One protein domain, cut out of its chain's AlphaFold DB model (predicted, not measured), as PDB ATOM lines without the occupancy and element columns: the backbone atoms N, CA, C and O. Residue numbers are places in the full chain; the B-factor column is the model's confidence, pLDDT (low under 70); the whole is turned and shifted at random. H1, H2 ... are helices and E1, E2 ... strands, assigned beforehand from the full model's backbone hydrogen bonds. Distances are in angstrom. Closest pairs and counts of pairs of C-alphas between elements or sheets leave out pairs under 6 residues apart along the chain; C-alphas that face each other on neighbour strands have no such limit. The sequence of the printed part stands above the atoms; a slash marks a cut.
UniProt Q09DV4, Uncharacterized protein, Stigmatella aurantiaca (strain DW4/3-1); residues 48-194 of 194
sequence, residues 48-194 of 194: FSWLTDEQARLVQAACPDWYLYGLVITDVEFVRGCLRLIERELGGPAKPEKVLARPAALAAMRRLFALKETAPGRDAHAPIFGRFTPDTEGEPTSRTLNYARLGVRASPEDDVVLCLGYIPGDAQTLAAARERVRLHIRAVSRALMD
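Overview. This is residues 48 to 194 of the 194 residues of an uncharacterized protein of Stigmatella aurantiaca (strain DW4/3-1) (UniProt Q09DV4). A long helix, H9, runs lengthwise along one side, with H5 packed beside it in the opposite direction and H3 crossing it steeply; the helical hairpin H1 and H2 packs on the other side of H5 through H1. Short H8 packs on H3 and H9 near the middle, and beyond it lies a looser end made of a long link, the small strand hairpin E1 and E2, and short H7. The printed part has 147 residues, with six named helices, two named strands, then three more named helices; the two strands form an antiparallel sheet. The class is mostly helix. The whole is compact, with a radius of gyration of the C-alphas of 15.1 A and spans of 43 by 30 by 23 A.

Arrangement. H1, residues 53 to 62, and H2, residues 66 to 73, form a hairpin, with closest C-alphas Val 59 and Ile 73 at 6.4 A and a tilt of 37 degrees, only just steep. H3, residues 76 to 90, only just touches H2, with 3 pairs of C-alphas within 8 A, and only at the corner. H4, residues 96 to 100, touches H1, the C-alphas of Glu 54 and Pro 96 being closest at 5.8 A. H5, residues 103 to 113, touches H1 about perpendicular at 89 degrees, closest at C-alphas Ala 62 and Arg 110, 4.7 A. H6, residues 115 to 118, touches H2, closest at C-alphas Leu 71 and Lys 116, 6.7 A. E1, residues 132 to 134, and E2, residues 140 to 142, are an antiparallel hairpin; N 133 and O 141 are within hydrogen-bond range at 2.9 A. H7, residues 147 to 150, touches no helix. H8, residues 158 to 163, touches residues 77 to 82 of H3, closest at C-alphas Phe 78 and Val 160, 5.5 A. H9, residues 171 to 193, touches H5 at a shallow tilt of 18 degrees, opposite ways, closest at C-alphas Ala 105 and Ala 191, 4.7 A. With residues 185 to 189 alone H9 touches H3 at a steep tilt of 66 degrees, closest at C-alphas Ile 86 and Ile 185, 5.7 A. Every O i to N i+4 pair is within hydrogen-bond range in H1, H2, H3, H4, H5, H8 and H9; H6 and H7 are too short for one.

Along the chain. H1 begins at C-alpha 53, (238.341, 374.366, 211.077). H3 is 21.1 A long, H5 15.3 A and H9 32.3 A. H9 ends at C-alpha 193, (254.080, 358.633, 219.038).

Size, cuts and confidence. The farthest C-alphas, Glu 137 and Asp 194, are 49.3 A apart. The printed part has no cut. The link from H6 to E1 is long, and its residues 123 to 129 have pLDDT under 70.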
ATOM      1  N   PHE A  48     232.894 378.534 216.236       82.44
ATOM      2  CA  PHE A  48     233.454 378.421 214.880       82.44
ATOM      3  C   PHE A  48     234.230 379.673 214.447       82.44
ATOM      4  O   PHE A  48     235.019 379.607 213.514       82.44
ATOM      5  N   SER A  49     234.047 380.800 215.137       86.94
ATOM      6  CA  SER A  49     234.863 382.004 214.942       86.94
ATOM      7  C   SER A  49     236.147 381.981 215.777       86.94
ATOM      8  O   SER A  49     237.041 382.796 215.558       86.94
ATOM      9  N   TRP A  50     236.241 381.087 216.764       92.38
ATOM     10  CA  TRP A  50     237.373 381.011 217.688       92.38
ATOM     11  C   TRP A  50     238.219 379.748 217.500       92.38
ATOM     12  O   TRP A  50     239.440 379.802 217.631       92.38
ATOM     13  N   LEU A  51     237.618 378.605 217.201       94.94
ATOM     14  CA  LEU A  51     238.334 377.388 216.834       94.94
ATOM     15  C   LEU A  51     238.724 377.451 215.358       94.94
ATOM     16  O   LEU A  51     237.984 377.996 214.546       94.94
ATOM     17  N   THR A  52     239.870 376.868 215.008       94.88
ATOM     18  CA  THR A  52     240.169 376.624 213.589       94.88
ATOM     19  C   THR A  52     239.269 375.510 213.051       94.88
ATOM     20  O   THR A  52     238.761 374.685 213.821       94.88
ATOM     21  N   ASP A  53     239.111 375.431 211.730       93.81
ATOM     22  CA  ASP A  53     238.341 374.366 211.077       93.81
ATOM     23  C   ASP A  53     238.840 372.972 211.481       93.81
ATOM     24  O   ASP A  53     238.053 372.056 211.723       93.81
ATOM     25  N   GLU A  54     240.154 372.804 211.612       95.69
ATOM     26  CA  GLU A  54     240.791 371.556 212.027       95.69
ATOM     27  C   GLU A  54     240.443 371.197 213.477       95.69
ATOM     28  O   GLU A  54     240.169 370.034 213.781       95.69
ATOM     29  N   GLN A  55     240.412 372.188 214.374       96.94
ATOM     30  CA  GLN A  55     240.007 371.994 215.768       96.94
ATOM     31  C   GLN A  55     238.523 371.627 215.863       96.94
ATOM     32  O   GLN A  55     238.170 370.688 216.577       96.94
ATOM     33  N   ALA A  56     237.657 372.311 215.112       95.25
ATOM     34  CA  ALA A  56     236.230 372.008 215.070       95.25
ATOM     35  C   ALA A  56     235.962 370.592 214.524       95.25
ATOM     36  O   ALA A  56     235.174 369.843 215.106       95.25
ATOM     37  N   ARG A  57     236.673 370.178 213.463       95.75
ATOM     38  CA  ARG A  57     236.600 368.812 212.910       95.75
ATOM     39  C   ARG A  57     237.093 367.756 213.894       95.75
ATOM     40  O   ARG A  57     236.492 366.689 213.991       95.75
ATOM     41  N   LEU A  58     238.150 368.045 214.652       97.81
ATOM     42  CA  LEU A  58     238.610 367.161 215.721       97.81
ATOM     43  C   LEU A  58     237.538 366.964 216.794       97.81
ATOM     44  O   LEU A  58     237.279 365.825 217.179       97.81
ATOM     45  N   VAL A  59     236.893 368.042 217.247       97.12
ATOM     46  CA  VAL A  59     235.788 367.955 218.212       97.12
ATOM     47  C   VAL A  59     234.642 367.118 217.650       97.12
ATOM     48  O   VAL A  59     234.180 366.201 218.328       97.12
ATOM     49  N   GLN A  60     234.246 367.368 216.400       94.38
ATOM     50  CA  GLN A  60     233.189 366.615 215.727       94.38
ATOM     51  C   GLN A  60     233.500 365.111 215.635       94.38
ATOM     52  O   GLN A  60     232.615 364.296 215.854       94.38
ATOM     53  N   ALA A  61     234.745 364.727 215.339       96.56
ATOM     54  CA  ALA A  61     235.129 363.319 215.220       96.56
ATOM     55  C   ALA A  61     235.336 362.620 216.579       96.56
ATOM     56  O   ALA A  61     235.117 361.410 216.725       96.56
ATOM     57  N   ALA A  62     235.811 363.362 217.581       97.56
ATOM     58  CA  ALA A  62     236.097 362.818 218.902       97.56
ATOM     59  C   ALA A  62     234.822 362.617 219.732       97.56
ATOM     60  O   ALA A  62     234.762 361.649 220.493       97.56
ATOM     61  N   CYS A  63     233.804 363.466 219.575       95.69
ATOM     62  CA  CYS A  63     232.553 363.376 220.331       95.69
ATOM     63  C   CYS A  63     231.584 362.375 219.673       95.69
ATOM     64  O   CYS A  63     231.252 362.550 218.504       95.69
ATOM     65  N   PRO A  64     231.148 361.314 220.377       89.81
ATOM     66  CA  PRO A  64     230.327 360.257 219.788       89.81
ATOM     67  C   PRO A  64     228.841 360.624 219.681       89.81
ATOM     68  O   PRO A  64     228.122 359.989 218.916       89.81
ATOM     69  N   ASP A  65     228.386 361.622 220.438       90.75
ATOM     70  CA  ASP A  65     226.996 362.057 220.491       90.75
ATOM     71  C   ASP A  65     226.886 363.586 220.596       90.75
ATOM     72  O   ASP A  65     227.864 364.312 220.823       90.75
ATOM     73  N   TRP A  66     225.662 364.073 220.402       89.31
ATOM     74  CA  TRP A  66     225.315 365.490 220.428       89.31
ATOM     75  C   TRP A  66     225.553 366.148 221.794       89.31
ATOM     76  O   TRP A  66     225.806 367.353 221.840       89.31
ATOM     77  N   TYR A  67     225.467 365.390 222.892       89.94
ATOM     78  CA  TYR A  67     225.567 365.928 224.243       89.94
ATOM     79  C   TYR A  67     227.021 366.258 224.560       89.94
ATOM     80  O   TYR A  67     227.335 367.420 224.831       89.94
ATOM     81  N   LEU A  68     227.931 365.288 224.408       92.44
ATOM     82  CA  LEU A  68     229.358 365.539 224.582       92.44
ATOM     83  C   LEU A  68     229.864 366.569 223.566       92.44
ATOM     84  O   LEU A  68     230.638 367.455 223.933       92.44
ATOM     85  N   TYR A  69     229.392 366.505 222.314       93.00
ATOM     86  CA  TYR A  69     229.717 367.515 221.306       93.00
ATOM     87  C   TYR A  69     229.345 368.918 221.788       93.00
ATOM     88  O   TYR A  69     230.197 369.802 221.763       93.00
ATOM     89  N   GLY A  70     228.117 369.105 222.283       90.25
ATOM     90  CA  GLY A  70     227.647 370.374 222.830       90.25
ATOM     91  C   GLY A  70     228.521 370.877 223.978       90.25
ATOM     92  O   GLY A  70     228.931 372.030 223.956       90.25
ATOM     93  N   LEU A  71     228.876 370.006 224.930       91.06
ATOM     94  CA  LEU A  71     229.728 370.360 226.074       91.06
ATOM     95  C   LEU A  71     231.151 370.780 225.680       91.06
ATOM     96  O   LEU A  71     231.770 371.596 226.370       91.06
ATOM     97  N   VAL A  72     231.698 370.182 224.621       94.62
ATOM     98  CA  VAL A  72     233.085 370.397 224.194       94.62
ATOM     99  C   VAL A  72     233.187 371.555 223.209       94.62
ATOM    100  O   VAL A  72     234.040 372.420 223.390       94.62
ATOM    101  N   ILE A  73     232.328 371.608 222.185       93.25
ATOM    102  CA  ILE A  73     232.431 372.615 221.121       93.25
ATOM    103  C   ILE A  73     232.202 374.028 221.655       93.25
ATOM    104  O   ILE A  73     232.829 374.970 221.175       93.25
ATOM    105  N   THR A  74     231.347 374.198 222.667       90.81
ATOM    106  CA  THR A  74     231.078 375.513 223.265       90.81
ATOM    107  C   THR A  74     232.176 375.974 224.223       90.81
ATOM    108  O   THR A  74     232.207 377.150 224.572       90.81
ATOM    109  N   ASP A  75     233.085 375.089 224.643       92.69
ATOM    110  CA  ASP A  75     234.202 375.432 225.524       92.69
ATOM    111  C   ASP A  75     235.528 375.470 224.759       92.69
ATOM    112  O   ASP A  75     236.347 374.546 224.778       92.69
ATOM    113  N   VAL A  76     235.748 376.592 224.080       93.44
ATOM    114  CA  VAL A  76     236.954 376.841 223.282       93.44
ATOM    115  C   VAL A  76     238.236 376.748 224.110       93.44
ATOM    116  O   VAL A  76     239.248 376.234 223.627       93.44
ATOM    117  N   GLU A  77     238.200 377.200 225.364       93.69
ATOM    118  CA  GLU A  77     239.365 377.168 226.247       93.69
ATOM    119  C   GLU A  77     239.701 375.747 226.694       93.69
ATOM    120  O   GLU A  77     240.881 375.402 226.782       93.69
ATOM    121  N   PHE A  78     238.700 374.882 226.865       95.81
ATOM    122  CA  PHE A  78     238.936 373.458 227.083       95.81
ATOM    123  C   PHE A  78     239.636 372.804 225.890       95.81
ATOM    124  O   PHE A  78     240.658 372.138 226.073       95.81
ATOM    125  N   VAL A  79     239.123 373.012 224.671       96.88
ATOM    126  CA  VAL A  79     239.692 372.413 223.450       96.88
ATOM    127  C   VAL A  79     241.132 372.877 223.245       96.88
ATOM    128  O   VAL A  79     242.042 372.057 223.099       96.88
ATOM    129  N   ARG A  80     241.370 374.193 223.296       96.06
ATOM    130  CA  ARG A  80     242.712 374.762 223.131       96.06
ATOM    131  C   ARG A  80     243.643 374.372 224.277       96.06
ATOM    132  O   ARG A  80     244.798 374.049 224.023       96.06
ATOM    133  N   GLY A  81     243.158 374.366 225.517       97.00
ATOM    134  CA  GLY A  81     243.922 373.941 226.690       97.00
ATOM    135  C   GLY A  81     244.390 372.491 226.580       97.00
ATOM    136  O   GLY A  81     245.561 372.206 226.824       97.00
ATOM    137  N   CYS A  82     243.518 371.587 226.122       98.12
ATOM    138  CA  CYS A  82     243.885 370.196 225.858       98.12
ATOM    139  C   CYS A  82     244.990 370.093 224.799       98.12
ATOM    140  O   CYS A  82     245.987 369.411 225.028       98.12
ATOM    141  N   LEU A  83     244.851 370.796 223.669       98.00
ATOM    142  CA  LEU A  83     245.863 370.788 222.608       98.00
ATOM    143  C   LEU A  83     247.207 371.353 223.090       98.00
ATOM    144  O   LEU A  83     248.223 370.699 222.885       98.00
ATOM    145  N   ARG A  84     247.217 372.476 223.823       97.75
ATOM    146  CA  ARG A  84     248.442 373.049 224.417       97.75
ATOM    147  C   ARG A  84     249.152 372.069 225.355       97.75
ATOM    148  O   ARG A  84     250.379 371.995 225.375       97.75
ATOM    149  N   LEU A  85     248.397 371.312 226.151       98.44
ATOM    150  CA  LEU A  85     248.969 370.303 227.044       98.44
ATOM    151  C   LEU A  85     249.551 369.112 226.274       98.44
ATOM    152  O   LEU A  85     250.623 368.630 226.636       98.44
ATOM    153  N   ILE A  86     248.886 368.667 225.205       98.38
ATOM    154  CA  ILE A  86     249.411 367.618 224.317       98.38
ATOM    155  C   ILE A  86     250.693 368.106 223.636       98.38
ATOM    156  O   ILE A  86     251.679 367.378 223.620       98.38
ATOM    157  N   GLU A  87     250.714 369.347 223.141       97.56
ATOM    158  CA  GLU A  87     251.898 369.967 222.533       97.56
ATOM    159  C   GLU A  87     253.091 369.975 223.473       97.56
ATOM    160  O   GLU A  87     254.206 369.601 223.101       97.56
ATOM    161  N   ARG A  88     252.839 370.362 224.724       97.00
ATOM    162  CA  ARG A  88     253.849 370.375 225.774       97.00
ATOM    163  C   ARG A  88     254.390 368.978 226.069       97.00
ATOM    164  O   ARG A  88     255.596 368.841 226.241       97.00
ATOM    165  N   GLU A  89     253.528 367.965 226.126       97.06
ATOM    166  CA  GLU A  89     253.941 366.575 226.362       97.06
ATOM    167  C   GLU A  89     254.722 365.996 225.169       97.06
ATOM    168  O   GLU A  89     255.658 365.228 225.365       97.06
ATOM    169  N   LEU A  90     254.371 366.379 223.936       96.44
ATOM    170  CA  LEU A  90     255.062 365.947 222.714       96.44
ATOM    171  C   LEU A  90     256.361 366.720 222.434       96.44
ATOM    172  O   LEU A  90     257.163 366.277 221.615       96.44
ATOM    173  N   GLY A  91     256.549 367.893 223.044       96.00
ATOM    174  CA  GLY A  91     257.631 368.817 222.693       96.00
ATOM    175  C   GLY A  91     257.474 369.446 221.299       96.00
ATOM    176  O   GLY A  91     258.466 369.839 220.690       96.00
ATOM    177  N   GLY A  92     256.250 369.525 220.765       92.94
ATOM    178  CA  GLY A  92     255.978 370.008 219.407       92.94
ATOM    179  C   GLY A  92     254.482 370.117 219.085       92.94
ATOM    180  O   GLY A  92     253.654 369.763 219.917       92.94
ATOM    181  N   PRO A  93     254.105 370.597 217.883       89.94
ATOM    182  CA  PRO A  93     252.715 370.916 217.549       89.94
ATOM    183  C   PRO A  93     251.802 369.679 217.500       89.94
ATOM    184  O   PRO A  93     252.078 368.706 216.785       89.94
ATOM    185  N   ALA A  94     250.656 369.758 218.180       90.69
ATOM    186  CA  ALA A  94     249.624 368.729 218.241       90.69
ATOM    187  C   ALA A  94     248.584 369.002 217.153       90.69
ATOM    188  O   ALA A  94     247.473 369.461 217.408       90.69
ATOM    189  N   LYS A  95     248.982 368.747 215.906       93.88
ATOM    190  CA  LYS A  95     248.136 368.973 214.730       93.88
ATOM    191  C   LYS A  95     246.851 368.126 214.812       93.88
ATOM    192  O   LYS A  95     246.980 366.896 214.858       93.88
ATOM    193  N   PRO A  96     245.642 368.723 214.820       95.88
ATOM    194  CA  PRO A  96     244.386 367.975 214.908       95.88
ATOM    195  C   PRO A  96     244.257 366.871 213.851       95.88
ATOM    196  O   PRO A  96     243.783 365.776 214.142       95.88
ATOM    197  N   GLU A  97     244.779 367.096 212.648       96.44
ATOM    198  CA  GLU A  97     244.775 366.139 211.541       96.44
ATOM    199  C   GLU A  97     245.581 364.876 211.861       96.44
ATOM    200  O   GLU A  97     245.203 363.785 211.443       96.44
ATOM    201  N   LYS A  98     246.658 364.984 212.653       95.56
ATOM    202  CA  LYS A  98     247.414 363.810 213.119       95.56
ATOM    203  C   LYS A  98     246.615 362.978 214.118       95.56
ATOM    204  O   LYS A  98     246.757 361.758 214.129       95.56
ATOM    205  N   VAL A  99     245.798 363.625 214.950       96.94
ATOM    206  CA  VAL A  99     244.888 362.925 215.865       96.94
ATOM    207  C   VAL A  99     243.812 362.200 215.062       96.94
ATOM    208  O   VAL A  99     243.568 361.023 215.301       96.94
ATOM    209  N   LEU A 100     243.224 362.875 214.070       96.50
ATOM    210  CA  LEU A 100     242.207 362.308 213.181       96.50
ATOM    211  C   LEU A 100     242.731 361.119 212.361       96.50
ATOM    212  O   LEU A 100     242.018 360.135 212.187       96.50
ATOM    213  N   ALA A 101     243.976 361.187 211.887       96.44
ATOM    214  CA  ALA A 101     244.590 360.136 211.076       96.44
ATOM    215  C   ALA A 101     244.934 358.857 211.863       96.44
ATOM    216  O   ALA A 101     245.225 357.827 211.256       96.44
ATOM    217  N   ARG A 102     244.922 358.902 213.203       96.69
ATOM    218  CA  ARG A 102     245.309 357.780 214.066       96.69
ATOM    219  C   ARG A 102     244.135 357.313 214.929       96.69
ATOM    220  O   ARG A 102     243.811 357.977 215.916       96.69
ATOM    221  N   PRO A 103     243.552 356.128 214.661       97.06
ATOM    222  CA  PRO A 103     242.406 355.623 215.422       97.06
ATOM    223  C   PRO A 103     242.639 355.556 216.939       97.06
ATOM    224  O   PRO A 103     241.759 355.922 217.718       97.06
ATOM    225  N   ALA A 104     243.838 355.149 217.372       98.06
ATOM    226  CA  ALA A 104     244.194 355.090 218.789       98.06
ATOM    227  C   ALA A 104     244.237 356.485 219.442       98.06
ATOM    228  O   ALA A 104     243.728 356.658 220.554       98.06
ATOM    229  N   ALA A 105     244.785 357.486 218.743       98.19
ATOM    230  CA  ALA A 105     244.844 358.865 219.222       98.19
ATOM    231  C   ALA A 105     243.447 359.488 219.289       98.19
ATOM    232  O   ALA A 105     243.101 360.101 220.298       98.19
ATOM    233  N   LEU A 106     242.612 359.264 218.271       98.25
ATOM    234  CA  LEU A 106     241.223 359.719 218.267       98.25
ATOM    235  C   LEU A 106     240.411 359.087 219.410       98.25
ATOM    236  O   LEU A 106     239.675 359.783 220.108       98.25
ATOM    237  N   ALA A 107     240.588 357.787 219.663       98.25
ATOM    238  CA  ALA A 107     239.943 357.106 220.784       98.25
ATOM    239  C   ALA A 107     240.426 357.631 222.149       98.25
ATOM    240  O   ALA A 107     239.634 357.749 223.085       98.25
ATOM    241  N   ALA A 108     241.713 357.965 222.281       98.44
ATOM    242  CA  ALA A 108     242.242 358.607 223.481       98.44
ATOM    243  C   ALA A 108     241.695 360.033 223.659       98.44
ATOM    244  O   ALA A 108     241.311 360.395 224.771       98.44
ATOM    245  N   MET A 109     241.586 360.805 222.572       98.56
ATOM    246  CA  MET A 109     241.002 362.148 222.583       98.56
ATOM    247  C   MET A 109     239.534 362.104 223.010       98.56
ATOM    248  O   MET A 109     239.122 362.881 223.867       98.56
ATOM    249  N   ARG A 110     238.759 361.133 222.510       98.25
ATOM    250  CA  ARG A 110     237.377 360.896 222.956       98.25
ATOM    251  C   ARG A 110     237.293 360.703 224.469       98.25
ATOM    252  O   ARG A 110     236.464 361.329 225.118       98.25
ATOM    253  N   ARG A 111     238.176 359.882 225.051       97.94
ATOM    254  CA  ARG A 111     238.225 359.676 226.510       97.94
ATOM    255  C   ARG A 111     238.632 360.935 227.275       97.94
ATOM    256  O   ARG A 111     238.165 361.127 228.390       97.94
ATOM    257  N   LEU A 112     239.518 361.765 226.719       98.06
ATOM    258  CA  LEU A 112     239.878 363.060 227.304       98.06
ATOM    259  C   LEU A 112     238.676 364.014 227.308       98.06
ATOM    260  O   LEU A 112     238.373 364.608 228.337       98.06
ATOM    261  N   PHE A 113     237.960 364.125 226.190       97.50
ATOM    262  CA  PHE A 113     236.768 364.965 226.088       97.50
ATOM    263  C   PHE A 113     235.630 364.479 226.985       97.50
ATOM    264  O   PHE A 113     235.021 365.298 227.668       97.50
ATOM    265  N   ALA A 114     235.435 363.164 227.105       95.44
ATOM    266  CA  ALA A 114     234.450 362.556 228.002       95.44
ATOM    267  C   ALA A 114     234.656 362.911 229.491       95.44
ATOM    268  O   ALA A 114     233.765 362.684 230.312       95.44
ATOM    269  N   LEU A 115     235.790 363.516 229.881       94.19
ATOM    270  CA  LEU A 115     235.931 364.107 231.216       94.19
ATOM    271  C   LEU A 115     234.878 365.189 231.487       94.19
ATOM    272  O   LEU A 115     234.502 365.364 232.642       94.19
ATOM    273  N   LYS A 116     234.353 365.861 230.455       91.81
ATOM    274  CA  LYS A 116     233.226 366.799 230.587       91.81
ATOM    275  C   LYS A 116     231.989 366.153 231.211       91.81
ATOM    276  O   LYS A 116     231.265 366.814 231.943       91.81
ATOM    277  N   GLU A 117     231.795 364.858 231.001       88.94
ATOM    278  CA  GLU A 117     230.658 364.107 231.537       88.94
ATOM    279  C   GLU A 117     231.027 363.315 232.791       88.94
ATOM    280  O   GLU A 117     230.217 363.155 233.704       88.94
ATOM    281  N   THR A 118     232.267 362.836 232.876       87.25
ATOM    282  CA  THR A 118     232.660 361.789 233.834       87.25
ATOM    283  C   THR A 118     233.570 362.266 234.961       87.25
ATOM    284  O   THR A 118     233.745 361.534 235.930       87.25
ATOM    285  N   ALA A 119     234.136 363.477 234.883       83.94
ATOM    286  CA  ALA A 119     235.047 364.000 235.901       83.94
ATOM    287  C   ALA A 119     234.403 363.991 237.310       83.94
ATOM    288  O   ALA A 119     233.431 364.725 237.524       83.94
ATOM    289  N   PRO A 120     234.923 363.193 238.269       80.81
ATOM    290  CA  PRO A 120     234.376 363.120 239.621       80.81
ATOM    291  C   PRO A 120     234.871 364.282 240.489       80.81
ATOM    292  O   PRO A 120     235.965 364.800 240.272       80.81
ATOM    293  N   GLY A 121     234.098 364.643 241.517       73.25
ATOM    294  CA  GLY A 121     234.450 365.731 242.442       73.25
ATOM    295  C   GLY A 121     234.224 367.135 241.873       73.25
ATOM    296  O   GLY A 121     234.770 368.104 242.396       73.25
ATOM    297  N   ARG A 122     233.439 367.243 240.794       73.94
ATOM    298  CA  ARG A 122     232.897 368.515 240.310       73.94
ATOM    299  C   ARG A 122     231.761 368.990 241.213       73.94
ATOM    300  O   ARG A 122     231.064 368.171 241.812       73.94
ATOM    301  N   ASP A 123     231.570 370.301 241.281       69.75
ATOM    302  CA  ASP A 123     230.440 370.889 241.998       69.75
ATOM    303  C   ASP A 123     229.121 370.466 241.319       69.75
ATOM    304  O   ASP A 123     228.958 370.633 240.108       69.75
ATOM    305  N   ALA A 124     228.191 369.895 242.094       64.19
ATOM    306  CA  ALA A 124     226.880 369.449 241.613       64.19
ATOM    307  C   ALA A 124     226.007 370.607 241.102       64.19
ATOM    308  O   ALA A 124     225.082 370.390 240.320       64.19
ATOM    309  N   HIS A 125     226.319 371.831 241.526       61.50
ATOM    310  CA  HIS A 125     225.660 373.062 241.127       61.50
ATOM    311  C   HIS A 125     226.481 373.887 240.138       61.50
ATOM    312  O   HIS A 125     226.059 374.998 239.832       61.50
ATOM    313  N   ALA A 126     227.619 373.388 239.623       61.38
ATOM    314  CA  ALA A 126     228.365 374.088 238.578       61.38
ATOM    315  C   ALA A 126     227.428 374.333 237.377       61.38
ATOM    316  O   ALA A 126     227.102 373.387 236.659       61.38
ATOM    317  N   PRO A 127     226.983 375.583 237.140       52.38
ATOM    318  CA  PRO A 127     225.826 375.832 236.283       52.38
ATOM    319  C   PRO A 127     226.158 375.671 234.793       52.38
ATOM    320  O   PRO A 127     225.259 375.528 233.970       52.38
ATOM    321  N   ILE A 128     227.451 375.705 234.442       57.22
ATOM    322  CA  ILE A 128     227.977 375.626 233.076       57.22
ATOM    323  C   ILE A 128     229.349 374.935 233.114       57.22
ATOM    324  O   ILE A 128     230.211 375.302 233.920       57.22
ATOM    325  N   PHE A 129     229.576 373.975 232.216       62.41
ATOM    326  CA  PHE A 129     230.917 373.483 231.900       62.41
ATOM    327  C   PHE A 129     231.631 374.535 231.049       62.41
ATOM    328  O   PHE A 129     231.200 374.819 229.937       62.41
ATOM    329  N   GLY A 130     232.692 375.146 231.571       76.12
ATOM    330  CA  GLY A 130     233.296 376.289 230.896       76.12
ATOM    331  C   GLY A 130     234.348 377.002 231.723       76.12
ATOM    332  O   GLY A 130     234.293 377.005 232.954       76.12
ATOM    333  N   ARG A 131     235.276 377.675 231.040       84.25
ATOM    334  CA  ARG A 131     236.269 378.567 231.658       84.25
ATOM    335  C   ARG A 131     235.650 379.746 232.418       84.25
ATOM    336  O   ARG A 131     236.299 380.275 233.320       84.25
ATOM    337  N   PHE A 132     234.430 380.145 232.068       84.31
ATOM    338  CA  PHE A 132     233.780 381.358 232.562       84.31
ATOM    339  C   PHE A 132     232.557 381.050 233.433       84.31
ATOM    340  O   PHE A 132     231.903 380.016 233.275       84.31
ATOM    341  N   THR A 133     232.263 381.957 234.356       81.88
ATOM    342  CA  THR A 133     231.052 381.989 235.190       81.88
ATOM    343  C   THR A 133     230.485 383.403 235.190       81.88
ATOM    344  O   THR A 133     231.278 384.335 235.081       81.88
ATOM    345  N   PRO A 134     229.162 383.590 235.319       81.38
ATOM    346  CA  PRO A 134     228.604 384.925 235.499       81.38
ATOM    347  C   PRO A 134     229.062 385.512 236.841       81.38
ATOM    348  O   PRO A 134     229.149 384.789 237.838       81.38
ATOM    349  N   ASP A 135     229.368 386.803 236.861       84.12
ATOM    350  CA  ASP A 135     229.544 387.572 238.091       84.12
ATOM    351  C   ASP A 135     228.188 388.005 238.691       84.12
ATOM    352  O   ASP A 135     227.131 387.484 238.325       84.12
ATOM    353  N   THR A 136     228.203 388.932 239.653       85.81
ATOM    354  CA  THR A 136     226.984 389.431 240.312       85.81
ATOM    355  C   THR A 136     226.061 390.225 239.390       85.81
ATOM    356  O   THR A 136     224.879 390.357 239.701       85.81
ATOM    357  N   GLU A 137     226.580 390.750 238.283       86.94
ATOM    358  CA  GLU A 137     225.835 391.512 237.276       86.94
ATOM    359  C   GLU A 137     225.444 390.636 236.073       86.94
ATOM    360  O   GLU A 137     224.648 391.046 235.231       86.94
ATOM    361  N   GLY A 138     225.933 389.391 236.032       81.69
ATOM    362  CA  GLY A 138     225.698 388.438 234.951       81.69
ATOM    363  C   GLY A 138     226.774 388.460 233.864       81.69
ATOM    364  O   GLY A 138     226.665 387.698 232.902       81.69
ATOM    365  N   GLU A 139     227.819 389.274 234.020       84.56
ATOM    366  CA  GLU A 139     228.913 389.394 233.059       84.56
ATOM    367  C   GLU A 139     229.882 388.202 233.163       84.56
ATOM    368  O   GLU A 139     230.109 387.655 234.249       84.56
ATOM    369  N   PRO A 140     230.471 387.741 232.044       82.06
ATOM    370  CA  PRO A 140     231.333 386.568 232.048       82.06
ATOM    371  C   PRO A 140     232.687 386.872 232.704       82.06
ATOM    372  O   PRO A 140     233.522 387.582 232.146       82.06
ATOM    373  N   THR A 141     232.966 386.242 233.846       86.81
ATOM    374  CA  THR A 141     234.275 386.290 234.512       86.81
ATOM    375  C   THR A 141     235.020 384.962 234.409       86.81
ATOM    376  O   THR A 141     234.427 383.881 234.437       86.81
ATOM    377  N   SER A 142     236.346 385.020 234.255       85.12
ATOM    378  CA  SER A 142     237.179 383.819 234.163       85.12
ATOM    379  C   SER A 142     237.305 383.158 235.533       85.12
ATOM    380  O   SER A 142     237.642 383.811 236.522       85.12
ATOM    381  N   ARG A 143     237.091 381.842 235.601       86.81
ATOM    382  CA  ARG A 143     237.327 381.078 236.830       86.81
ATOM    383  C   ARG A 143     238.798 381.198 237.230       86.81
ATOM    384  O   ARG A 143     239.687 381.102 236.389       86.81
ATOM    385  N   THR A 144     239.100 381.341 238.512       88.69
ATOM    386  CA  THR A 144     240.490 381.407 238.988       88.69
ATOM    387  C   THR A 144     240.693 380.534 240.218       88.69
ATOM    388  O   THR A 144     239.758 380.251 240.965       88.69
ATOM    389  N   LEU A 145     241.931 380.077 240.416       91.06
ATOM    390  CA  LEU A 145     242.344 379.359 241.618       91.06
ATOM    391  C   LEU A 145     243.079 380.322 242.544       91.06
ATOM    392  O   LEU A 145     244.015 381.006 242.130       91.06
ATOM    393  N   ASN A 146     242.704 380.331 243.822       92.62
ATOM    394  CA  ASN A 146     243.467 381.041 244.841       92.62
ATOM    395  C   ASN A 146     244.638 380.163 245.311       92.62
ATOM    396  O   ASN A 146     244.541 379.447 246.308       92.62
ATOM    397  N   TYR A 147     245.744 380.211 244.568       95.31
ATOM    398  CA  TYR A 147     246.949 379.421 244.832       95.31
ATOM    399  C   TYR A 147     247.527 379.640 246.235       95.31
ATOM    400  O   TYR A 147     247.945 378.678 246.877       95.31
ATOM    401  N   ALA A 148     247.489 380.881 246.733       94.38
ATOM    402  CA  ALA A 148     247.961 381.219 248.073       94.38
ATOM    403  C   ALA A 148     247.131 380.513 249.153       94.38
ATOM    404  O   ALA A 148     247.695 379.876 250.039       94.38
ATOM    405  N   ARG A 149     245.796 380.546 249.037       94.38
ATOM    406  CA  ARG A 149     244.891 379.843 249.962       94.38
ATOM    407  C   ARG A 149     245.059 378.327 249.899       94.38
ATOM    408  O   ARG A 149     244.946 377.657 250.915       94.38
ATOM    409  N   LEU A 150     245.315 377.794 248.707       94.75
ATOM    410  CA  LEU A 150     245.525 376.363 248.498       94.75
ATOM    411  C   LEU A 150     246.933 375.899 248.903       94.75
ATOM    412  O   LEU A 150     247.166 374.697 248.952       94.75
ATOM    413  N   GLY A 151     247.875 376.811 249.165       95.94
ATOM    414  CA  GLY A 151     249.259 376.464 249.496       95.94
ATOM    415  C   GLY A 151     250.016 375.772 248.356       95.94
ATOM    416  O   GLY A 151     250.930 374.990 248.607       95.94
ATOM    417  N   VAL A 152     249.638 376.020 247.097       96.62
ATOM    418  CA  VAL A 152     250.257 375.395 245.914       96.62
ATOM    419  C   VAL A 152     250.680 376.437 244.886       96.62
ATOM    420  O   VAL A 152     250.278 377.592 244.947       96.62
ATOM    421  N   ARG A 153     251.476 376.023 243.896       96.56
ATOM    422  CA  ARG A 153     251.788 376.843 242.716       96.56
ATOM    423  C   ARG A 153     250.850 376.521 241.552       96.56
ATOM    424  O   ARG A 153     250.260 375.435 241.506       96.56
ATOM    425  N   ALA A 154     250.759 377.458 240.613       95.81
ATOM    426  CA  ALA A 154     250.109 377.249 239.325       95.81
ATOM    427  C   ALA A 154     250.769 376.099 238.545       95.81
ATOM    428  O   ALA A 154     251.978 375.874 238.651       95.81
ATOM    429  N   SER A 155     249.964 375.382 237.769       96.50
ATOM    430  CA  SER A 155     250.373 374.272 236.914       96.50
ATOM    431  C   SER A 155     249.660 374.372 235.563       96.50
ATOM    432  O   SER A 155     248.518 374.824 235.522       96.50
ATOM    433  N   PRO A 156     250.270 373.937 234.447       95.75
ATOM    434  CA  PRO A 156     249.653 374.062 233.122       95.75
ATOM    435  C   PRO A 156     248.290 373.374 232.980       95.75
ATOM    436  O   PRO A 156     247.481 373.774 232.151       95.75
ATOM    437  N   GLU A 157     248.022 372.342 233.780       97.06
ATOM    438  CA  GLU A 157     246.750 371.621 233.772       97.06
ATOM    439  C   GLU A 157     245.581 372.453 234.329       97.06
ATOM    440  O   GLU A 157     244.428 372.094 234.093       97.06
ATOM    441  N   ASP A 158     245.853 373.554 235.040       95.31
ATOM    442  CA  ASP A 158     244.845 374.336 235.767       95.31
ATOM    443  C   ASP A 158     243.754 374.908 234.860       95.31
ATOM    444  O   ASP A 158     242.583 374.893 235.237       95.31
ATOM    445  N   ASP A 159     244.102 375.340 233.646       92.50
ATOM    446  CA  ASP A 159     243.125 375.841 232.674       92.50
ATOM    447  C   ASP A 159     242.091 374.763 232.326       92.50
ATOM    448  O   ASP A 159     240.883 375.006 232.365       92.50
ATOM    449  N   VAL A 160     242.557 373.543 232.041       95.12
ATOM    450  CA  VAL A 160     241.690 372.410 231.692       95.12
ATOM    451  C   VAL A 160     240.903 371.938 232.913       95.12
ATOM    452  O   VAL A 160     239.709 371.667 232.796       95.12
ATOM    453  N   VAL A 161     241.524 371.901 234.097       93.94
ATOM    454  CA  VAL A 161     240.843 371.581 235.364       93.94
ATOM    455  C   VAL A 161     239.677 372.541 235.613       93.94
ATOM    456  O   VAL A 161     238.571 372.100 235.922       93.94
ATOM    457  N   LEU A 162     239.876 373.846 235.429       91.50
ATOM    458  CA  LEU A 162     238.821 374.840 235.634       91.50
ATOM    459  C   LEU A 162     237.697 374.716 234.598       91.50
ATOM    460  O   LEU A 162     236.526 374.848 234.953       91.50
ATOM    461  N   CYS A 163     238.025 374.380 233.348       92.38
ATOM    462  CA  CYS A 163     237.030 374.104 232.307       92.38
ATOM    463  C   CYS A 163     236.177 372.854 232.595       92.38
ATOM    464  O   CYS A 163     235.033 372.756 232.148       92.38
ATOM    465  N   LEU A 164     236.706 371.892 233.354       91.06
ATOM    466  CA  LEU A 164     235.970 370.709 233.812       91.06
ATOM    467  C   LEU A 164     235.051 370.996 235.016       91.06
ATOM    468  O   LEU A 164     234.381 370.087 235.502       91.06
ATOM    469  N   GLY A 165     234.993 372.246 235.489       87.31
ATOM    470  CA  GLY A 165     234.082 372.668 236.556       87.31
ATOM    471  C   GLY A 165     234.564 372.335 237.969       87.31
ATOM    472  O   GLY A 165     233.770 372.386 238.906       87.31
ATOM    473  N   TYR A 166     235.846 372.007 238.147       87.44
ATOM    474  CA  TYR A 166     236.409 371.809 239.483       87.44
ATOM    475  C   TYR A 166     236.497 373.134 240.246       87.44
ATOM    476  O   TYR A 166     236.960 374.145 239.718       87.44
ATOM    477  N   ILE A 167     236.116 373.091 241.523       85.69
ATOM    478  CA  ILE A 167     236.293 374.178 242.493       85.69
ATOM    479  C   ILE A 167     237.010 373.573 243.709       85.69
ATOM    480  O   ILE A 167     236.375 373.233 244.705       85.69
ATOM    481  N   PRO A 168     238.328 373.321 243.616       87.44
ATOM    482  CA  PRO A 168     239.043 372.609 244.665       87.44
ATOM    483  C   PRO A 168     239.082 373.436 245.956       87.44
ATOM    484  O   PRO A 168     239.490 374.601 245.953       87.44
ATOM    485  N   GLY A 169     238.671 372.814 247.064       88.69
ATOM    486  CA  GLY A 169     238.749 373.404 248.403       88.69
ATOM    487  C   GLY A 169     240.146 373.325 249.024       88.69
ATOM    488  O   GLY A 169     240.489 374.152 249.865       88.69
ATOM    489  N   ASP A 170     240.963 372.371 248.575       92.81
ATOM    490  CA  ASP A 170     242.279 372.064 249.130       92.81
ATOM    491  C   ASP A 170     243.291 371.620 248.052       92.81
ATOM    492  O   ASP A 170     242.958 371.371 246.885       92.81
ATOM    493  N   ALA A 171     244.562 371.535 248.458       95.25
ATOM    494  CA  ALA A 171     245.672 371.132 247.601       95.25
ATOM    495  C   ALA A 171     245.531 369.702 247.055       95.25
ATOM    496  O   ALA A 171     245.938 369.437 245.921       95.25
ATOM    497  N   GLN A 172     244.968 368.782 247.842       94.56
ATOM    498  CA  GLN A 172     244.863 367.366 247.492       94.56
ATOM    499  C   GLN A 172     243.857 367.155 246.356       94.56
ATOM    500  O   GLN A 172     244.147 366.454 245.385       94.56
ATOM    501  N   THR A 173     242.712 367.823 246.436       92.56
ATOM    502  CA  THR A 173     241.658 367.813 245.422       92.56
ATOM    503  C   THR A 173     242.165 368.403 244.109       92.56
ATOM    504  O   THR A 173     241.981 367.803 243.047       92.56
ATOM    505  N   LEU A 174     242.874 369.538 244.164       94.75
ATOM    506  CA  LEU A 174     243.483 370.133 242.973       94.75
ATOM    507  C   LEU A 174     244.558 369.218 242.368       94.75
ATOM    508  O   LEU A 174     244.592 369.031 241.153       94.75
ATOM    509  N   ALA A 175     245.410 368.601 243.191       96.12
ATOM    510  CA  ALA A 175     246.417 367.654 242.718       96.12
ATOM    511  C   ALA A 175     245.784 366.439 242.018       96.12
ATOM    512  O   ALA A 175     246.239 366.051 240.941       96.12
ATOM    513  N   ALA A 176     244.702 365.884 242.573       94.69
ATOM    514  CA  ALA A 176     243.974 364.770 241.973       94.69
ATOM    515  C   ALA A 176     243.318 365.149 240.631       94.69
ATOM    516  O   ALA A 176     243.365 364.369 239.679       94.69
ATOM    517  N   ALA A 177     242.743 366.352 240.531       94.12
ATOM    518  CA  ALA A 177     242.170 366.858 239.285       94.12
ATOM    519  C   ALA A 177     243.247 367.064 238.203       94.12
ATOM    520  O   ALA A 177     243.078 366.610 237.069       94.12
ATOM    521  N   ARG A 178     244.384 367.676 238.568       96.88
ATOM    522  CA  ARG A 178     245.544 367.860 237.679       96.88
ATOM    523  C   ARG A 178     246.079 366.531 237.164       96.88
ATOM    524  O   ARG A 178     246.298 366.388 235.964       96.88
ATOM    525  N   GLU A 179     246.271 365.556 238.052       97.12
ATOM    526  CA  GLU A 179     246.785 364.244 237.655       97.12
ATOM    527  C   GLU A 179     245.824 363.536 236.701       97.12
ATOM    528  O   GLU A 179     246.260 362.938 235.722       97.12
ATOM    529  N   ARG A 180     244.510 363.677 236.904       95.75
ATOM    530  CA  ARG A 180     243.527 363.120 235.973       95.75
ATOM    531  C   ARG A 180     243.650 363.715 234.578       95.75
ATOM    532  O   ARG A 180     243.717 362.961 233.613       95.75
ATOM    533  N   VAL A 181     243.731 365.041 234.464       97.25
ATOM    534  CA  VAL A 181     243.982 365.697 233.171       97.25
ATOM    535  C   VAL A 181     245.274 365.156 232.557       97.25
ATOM    536  O   VAL A 181     245.266 364.688 231.420       97.25
ATOM    537  N   ARG A 182     246.366 365.122 233.326       98.06
ATOM    538  CA  ARG A 182     247.678 364.653 232.862       98.06
ATOM    539  C   ARG A 182     247.658 363.216 232.343       98.06
ATOM    540  O   ARG A 182     248.249 362.944 231.300       98.06
ATOM    541  N   LEU A 183     246.969 362.305 233.028       98.19
ATOM    542  CA  LEU A 183     246.825 360.909 232.607       98.19
ATOM    543  C   LEU A 183     246.177 360.798 231.221       98.19
ATOM    544  O   LEU A 183     246.666 360.050 230.371       98.19
ATOM    545  N   HIS A 184     245.118 361.569 230.970       98.44
ATOM    546  CA  HIS A 184     244.445 361.582 229.673       98.44
ATOM    547  C   HIS A 184     245.295 362.247 228.584       98.44
ATOM    548  O   HIS A 184     245.403 361.693 227.491       98.44
ATOM    549  N   ILE A 185     245.962 363.365 228.887       98.44
ATOM    550  CA  ILE A 185     246.896 364.020 227.955       98.44
ATOM    551  C   ILE A 185     247.997 363.046 227.527       98.44
ATOM    552  O   ILE A 185     248.190 362.818 226.336       98.44
ATOM    553  N   ARG A 186     248.643 362.369 228.483       98.38
ATOM    554  CA  ARG A 186     249.670 361.349 228.210       98.38
ATOM    555  C   ARG A 186     249.156 360.175 227.389       98.38
ATOM    556  O   ARG A 186     249.922 359.566 226.647       98.38
ATOM    557  N   ALA A 187     247.891 359.793 227.550       98.50
ATOM    558  CA  ALA A 187     247.294 358.738 226.738       98.50
ATOM    559  C   ALA A 187     247.151 359.172 225.271       98.50
ATOM    560  O   ALA A 187     247.457 358.381 224.382       98.50
ATOM    561  N   VAL A 188     246.745 360.422 225.020       98.50
ATOM    562  CA  VAL A 188     246.686 360.977 223.658       98.50
ATOM    563  C   VAL A 188     248.086 361.107 223.067       98.50
ATOM    564  O   VAL A 188     248.318 360.636 221.957       98.50
ATOM    565  N   SER A 189     249.032 361.685 223.810       98.00
ATOM    566  CA  SER A 189     250.400 361.904 223.330       98.00
ATOM    567  C   SER A 189     251.116 360.597 222.990       98.00
ATOM    568  O   SER A 189     251.740 360.513 221.938       98.00
ATOM    569  N   ARG A 190     250.975 359.547 223.813       97.50
ATOM    570  CA  ARG A 190     251.530 358.215 223.501       97.50
ATOM    571  C   ARG A 190     250.952 357.640 222.212       97.50
ATOM    572  O   ARG A 190     251.707 357.278 221.323       97.50
ATOM    573  N   ALA A 191     249.632 357.697 222.054       97.44
ATOM    574  CA  ALA A 191     248.963 357.232 220.842       97.44
ATOM    575  C   ALA A 191     249.292 358.060 219.576       97.44
ATOM    576  O   ALA A 191     248.910 357.673 218.475       97.44
ATOM    577  N   LEU A 192     249.955 359.215 219.720       95.50
ATOM    578  CA  LEU A 192     250.504 360.014 218.621       95.50
ATOM    579  C   LEU A 192     251.994 359.741 218.354       95.50
ATOM    580  O   LEU A 192     252.519 360.225 217.349       95.50
ATOM    581  N   MET A 193     252.688 359.040 219.241       90.38
ATOM    582  CA  MET A 193     254.080 358.633 219.038       90.38
ATOM    583  C   MET A 193     254.168 357.220 218.469       90.38
ATOM    584  O   MET A 193     255.044 356.978 217.641       90.38
ATOM    585  N   ASP A 194     253.228 356.357 218.854       77.38
ATOM    586  CA  ASP A 194     253.016 355.030 218.266       77.38
ATOM    587  C   ASP A 194     252.527 355.117 216.797       77.38
ATOM    588  O   ASP A 194     252.864 354.206 216.014       77.38
TER     589      ASP A 194